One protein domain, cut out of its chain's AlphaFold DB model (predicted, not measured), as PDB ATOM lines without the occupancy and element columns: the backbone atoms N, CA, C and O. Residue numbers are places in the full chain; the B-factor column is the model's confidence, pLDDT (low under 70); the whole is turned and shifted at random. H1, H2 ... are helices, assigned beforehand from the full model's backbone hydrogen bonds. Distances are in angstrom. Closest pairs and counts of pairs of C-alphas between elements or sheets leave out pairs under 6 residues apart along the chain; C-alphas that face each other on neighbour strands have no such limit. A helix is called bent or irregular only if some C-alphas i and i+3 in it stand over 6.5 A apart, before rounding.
ATOM      1  N   SER A  85     129.970 131.208  80.880       62.69
ATOM      2  CA  SER A  85     129.390 131.987  81.985       62.69
ATOM      3  C   SER A  85     128.580 133.246  81.621       62.69
ATOM      4  O   SER A  85     127.753 133.683  82.410       62.69
ATOM      5  N   ASN A  86     128.774 133.816  80.436       72.56
ATOM      6  CA  ASN A  86     128.134 135.002  79.889       72.56
ATOM      7  C   ASN A  86     126.607 134.887  79.741       72.56
ATOM      8  O   ASN A  86     125.915 135.810  80.152       72.56
ATOM      9  N   LEU A  87     126.047 133.787  79.214       76.56
ATOM     10  CA  LEU A  87     124.578 133.674  79.079       76.56
ATOM     11  C   LEU A  87     123.896 133.551  80.450       76.56
ATOM     12  O   LEU A  87     122.918 134.247  80.710       76.56
ATOM     13  N   ARG A  88     124.459 132.740  81.356       73.31
ATOM     14  CA  ARG A  88     124.022 132.665  82.762       73.31
ATOM     15  C   ARG A  88     124.168 134.006  83.484       73.31
ATOM     16  O   ARG A  88     123.265 134.375  84.221       73.31
ATOM     17  N   LYS A  89     125.256 134.751  83.253       78.94
ATOM     18  CA  LYS A  89     125.465 136.100  83.811       78.94
ATOM     19  C   LYS A  89     124.440 137.101  83.289       78.94
ATOM     20  O   LYS A  89     123.944 137.891  84.077       78.94
ATOM     21  N   LEU A  90     124.094 137.057  82.003       83.31
ATOM     22  CA  LEU A  90     123.066 137.928  81.425       83.31
ATOM     23  C   LEU A  90     121.681 137.599  81.982       83.31
ATOM     24  O   LEU A  90     120.989 138.499  82.447       83.31
ATOM     25  N   PHE A  91     121.300 136.318  82.012       81.94
ATOM     26  CA  PHE A  91     120.052 135.892  82.651       81.94
ATOM     27  C   PHE A  91     120.027 136.260  84.137       81.94
ATOM     28  O   PHE A  91     119.033 136.798  84.612       81.94
ATOM     29  N   GLY A  92     121.129 136.034  84.853       82.31
ATOM     30  CA  GLY A  92     121.292 136.413  86.253       82.31
ATOM     31  C   GLY A  92     121.196 137.921  86.472       82.31
ATOM     32  O   GLY A  92     120.514 138.339  87.395       82.31
ATOM     33  N   ALA A  93     121.790 138.740  85.603       86.06
ATOM     34  CA  ALA A  93     121.718 140.197  85.675       86.06
ATOM     35  C   ALA A  93     120.301 140.710  85.393       86.06
ATOM     36  O   ALA A  93     119.808 141.560  86.125       86.06
ATOM     37  N   VAL A  94     119.610 140.166  84.386       87.12
ATOM     38  CA  VAL A  94     118.213 140.524  84.092       87.12
ATOM     39  C   VAL A  94     117.292 140.112  85.240       87.12
ATOM     40  O   VAL A  94     116.468 140.911  85.681       87.12
ATOM     41  N   LEU A  95     117.461 138.898  85.771       87.56
ATOM     42  CA  LEU A  95     116.721 138.432  86.945       87.56
ATOM     43  C   LEU A  95     117.018 139.300  88.166       87.56
ATOM     44  O   LEU A  95     116.092 139.714  88.854       87.56
ATOM     45  N   GLN A  96     118.285 139.621  88.416       83.69
ATOM     46  CA  GLN A  96     118.695 140.472  89.525       83.69
ATOM     47  C   GLN A  96     118.104 141.874  89.388       83.69
ATOM     48  O   GLN A  96     117.589 142.386  90.372       83.69
ATOM     49  N   LEU A  97     118.115 142.484  88.201       87.31
ATOM     50  CA  LEU A  97     117.496 143.792  87.966       87.31
ATOM     51  C   LEU A  97     115.976 143.745  88.159       87.31
ATOM     52  O   LEU A  97     115.419 144.631  88.806       87.31
ATOM     53  N   GLY A  98     115.314 142.694  87.667       82.88
ATOM     54  CA  GLY A  98     113.879 142.485  87.865       82.88
ATOM     55  C   GLY A  98     113.515 142.315  89.342       82.88
ATOM     56  O   GLY A  98     112.646 143.020  89.846       82.88
ATOM     57  N   ILE A  99     114.225 141.442  90.059       80.50
ATOM     58  CA  ILE A  99     114.032 141.224  91.499       80.50
ATOM     59  C   ILE A  99     114.366 142.497  92.279       80.50
ATOM     60  O   ILE A  99     113.604 142.869  93.159       80.50
ATOM     61  N   THR A 100     115.449 143.202  91.946       79.12
ATOM     62  CA  THR A 100     115.861 144.433  92.645       79.12
ATOM     63  C   THR A 100     114.817 145.532  92.487       79.12
ATOM     64  O   THR A 100     114.459 146.171  93.472       79.12
ATOM     65  N   ASN A 101     114.274 145.724  91.281       77.69
ATOM     66  CA  ASN A 101     113.236 146.726  91.047       77.69
ATOM     67  C   ASN A 101     111.922 146.370  91.767       77.69
ATOM     68  O   ASN A 101     111.263 147.242  92.326       77.69
ATOM     69  N   LEU A 102     111.560 145.084  91.813       74.44
ATOM     70  CA  LEU A 102     110.358 144.629  92.516       74.44
ATOM     71  C   LEU A 102     110.517 144.644  94.047       74.44
ATOM     72  O   LEU A 102     109.580 145.019  94.746       74.44
ATOM     73  N   VAL A 103     111.691 144.297  94.577       74.50
ATOM     74  CA  VAL A 103     112.015 144.387  96.013       74.50
ATOM     75  C   VAL A 103     112.068 145.842  96.473       74.50
ATOM     76  O   VAL A 103     111.603 146.140  97.568       74.50
ATOM     77  N   ALA A 104     112.583 146.751  95.640       74.44
ATOM     78  CA  ALA A 104     112.612 148.180  95.945       74.44
ATOM     79  C   ALA A 104     111.206 148.793  96.058       74.44
ATOM     80  O   ALA A 104     111.021 149.749  96.805       74.44
ATOM     81  N   GLN A 105     110.219 148.247  95.338       75.06
ATOM     82  CA  GLN A 105     108.838 148.738  95.363       75.06
ATOM     83  C   GLN A 105     107.959 147.993  96.386       75.06
ATOM     84  O   GLN A 105     107.123 148.622  97.031       75.06
ATOM     85  N   HIS A 106     108.154 146.678  96.574       74.69
ATOM     86  CA  HIS A 106     107.320 145.824  97.437       74.69
ATOM     87  C   HIS A 106     108.121 144.687  98.122       74.69
ATOM     88  O   HIS A 106     108.034 143.525  97.706       74.69
ATOM     89  N   PRO A 107     108.875 144.979  99.199       69.94
ATOM     90  CA  PRO A 107     109.772 144.009  99.838       69.94
ATOM     91  C   PRO A 107     109.038 142.826 100.498       69.94
ATOM     92  O   PRO A 107     109.469 141.679 100.366       69.94
ATOM     93  N   ASP A 108     107.896 143.068 101.143       75.44
ATOM     94  CA  ASP A 108     107.186 142.045 101.926       75.44
ATOM     95  C   ASP A 108     106.560 140.942 101.053       75.44
ATOM     96  O   ASP A 108     106.574 139.758 101.406       75.44
ATOM     97  N   ASN A 109     106.083 141.308  99.860       74.94
ATOM     98  CA  ASN A 109     105.415 140.393  98.930       74.94
ATOM     99  C   ASN A 109     106.394 139.402  98.287       74.94
ATOM    100  O   ASN A 109     106.055 138.235  98.077       74.94
ATOM    101  N   ILE A 110     107.626 139.840  98.014       74.81
ATOM    102  CA  ILE A 110     108.679 138.987  97.443       74.81
ATOM    103  C   ILE A 110     109.148 137.963  98.480       74.81
ATOM    104  O   ILE A 110     109.339 136.793  98.147       74.81
ATOM    105  N   ILE A 111     109.287 138.372  99.744       74.38
ATOM    106  CA  ILE A 111     109.680 137.474 100.839       74.38
ATOM    107  C   ILE A 111     108.595 136.415 101.076       74.38
ATOM    108  O   ILE A 111     108.915 135.238 101.260       74.38
ATOM    109  N   ALA A 112     107.316 136.798 101.034       79.00
ATOM    110  CA  ALA A 112     106.199 135.864 101.154       79.00
ATOM    111  C   ALA A 112     106.135 134.879  99.974       79.00
ATOM    112  O   ALA A 112     106.001 133.674 100.187       79.00
ATOM    113  N   PHE A 113     106.312 135.365  98.741       78.88
ATOM    114  CA  PHE A 113     106.352 134.524  97.545       78.88
ATOM    115  C   PHE A 113     107.557 133.573  97.550       78.88
ATOM    116  O   PHE A 113     107.410 132.384  97.277       78.88
ATOM    117  N   GLY A 114     108.739 134.053  97.944       79.50
ATOM    118  CA  GLY A 114     109.935 133.225  98.105       79.50
ATOM    119  C   GLY A 114     109.747 132.134  99.160       79.50
ATOM    120  O   GLY A 114     110.063 130.972  98.906       79.50
ATOM    121  N   LYS A 115     109.152 132.475 100.314       79.31
ATOM    122  CA  LYS A 115     108.777 131.494 101.346       79.31
ATOM    123  C   LYS A 115     107.760 130.479 100.822       79.31
ATOM    124  O   LYS A 115     107.923 129.295 101.095       79.31
ATOM    125  N   PHE A 116     106.764 130.909 100.050       81.62
ATOM    126  CA  PHE A 116     105.755 130.031  99.452       81.62
ATOM    127  C   PHE A 116     106.363 129.053  98.437       81.62
ATOM    128  O   PHE A 116     106.126 127.850  98.526       81.62
ATOM    129  N   ILE A 117     107.203 129.541  97.520       83.44
ATOM    130  CA  ILE A 117     107.893 128.714  96.519       83.44
ATOM    131  C   ILE A 117     108.849 127.726  97.199       83.44
ATOM    132  O   ILE A 117     108.831 126.537  96.880       83.44
ATOM    133  N   PHE A 118     109.638 128.181  98.177       82.62
ATOM    134  CA  PHE A 118     110.543 127.311  98.928       82.62
ATOM    135  C   PHE A 118     109.773 126.240  99.710       82.62
ATOM    136  O   PHE A 118     110.100 125.060  99.629       82.62
ATOM    137  N   GLN A 119     108.701 126.611 100.412       82.88
ATOM    138  CA  GLN A 119     107.901 125.650 101.169       82.88
ATOM    139  C   GLN A 119     107.160 124.651 100.269       82.88
ATOM    140  O   GLN A 119     107.090 123.481 100.628       82.88
ATOM    141  N   ASN A 120     106.659 125.051  99.098       80.81
ATOM    142  CA  ASN A 120     105.961 124.121  98.202       80.81
ATOM    143  C   ASN A 120     106.901 123.196  97.416       80.81
ATOM    144  O   ASN A 120     106.517 122.066  97.117       80.81
ATOM    145  N   ILE A 121     108.108 123.652  97.069       83.75
ATOM    146  CA  ILE A 121     109.040 122.873  96.240       83.75
ATOM    147  C   ILE A 121     109.994 122.031  97.101       83.75
ATOM    148  O   ILE A 121     110.221 120.868  96.777       83.75
ATOM    149  N   PHE A 122     110.513 122.561  98.217       75.81
ATOM    150  CA  PHE A 122     111.518 121.867  99.044       75.81
ATOM    151  C   PHE A 122     110.939 121.017 100.186       75.81
ATOM    152  O   PHE A 122     111.632 120.144 100.702       75.81
ATOM    153  N   ARG A 123     109.682 121.228 100.602       62.56
ATOM    154  CA  ARG A 123     109.118 120.554 101.792       62.56
ATOM    155  C   ARG A 123     108.380 119.242 101.490       62.56
ATOM    156  O   ARG A 123     107.990 118.544 102.420       62.56
ATOM    157  N   LYS A 124     108.209 118.867 100.214       55.53
ATOM    158  CA  LYS A 124     107.506 117.629  99.811       55.53
ATOM    159  C   LYS A 124     108.364 116.352  99.936       55.53
ATOM    160  O   LYS A 124     107.865 115.264  99.671       55.53
ATOM    161  N   THR A 125     109.625 116.456 100.354       54.62
ATOM    162  CA  THR A 125     110.578 115.327 100.374       54.62
ATOM    163  C   THR A 125     110.894 114.729 101.752       54.62
ATOM    164  O   THR A 125     111.581 113.717 101.788       54.62
TER     165      THR A 125
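Overview. This is residues 85 to 125 of the 132 residues of an uncharacterized protein of Prolixibacteraceae bacterium (UniProt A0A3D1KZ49). Two long helices, H1 then H2, make an open, flat V, meeting near their ends at a tight turn, with both arms sticking out at residues 85 to 98 and 112 to 125. The printed part has 41 residues, two named helices and no named strand, and its class is all helix. It is loose, with a radius of gyration of the C-alphas of 12.9 A and spans of 33 by 28 by 6 A.

Arrangement. H1, residues 86 to 105, and H2, residues 107 to 125, are close but not clearly touching, with 2 pairs of C-alphas within 8 A. The closest C-alphas, of Val 103 and Ile 110, are 6.5 A apart. The helices run opposite ways at a steep tilt of 55 degrees. Every O i to N i+4 pair is within hydrogen-bond range in H1, and 13 of 15 in H2.

Along the chain. H1 begins at C-alpha 86 (128.134, 135.002, 79.889) and measures 28.3 A from first to last C-alpha. H2 measures 28.7 A and ends at C-alpha 125 (110.578, 115.327, 100.374). H2 is irregular, but only just: C-alphas 122 and 125 are 6.7 A apart.

Size, cuts and confidence. The two farthest C-alphas, of Gln 105 and Thr 125, are 33.8 A apart. The printed part has no cut. Mean pLDDT of the printed part is 77.2, and residues 85, 107 and 123 to 125 are under 70.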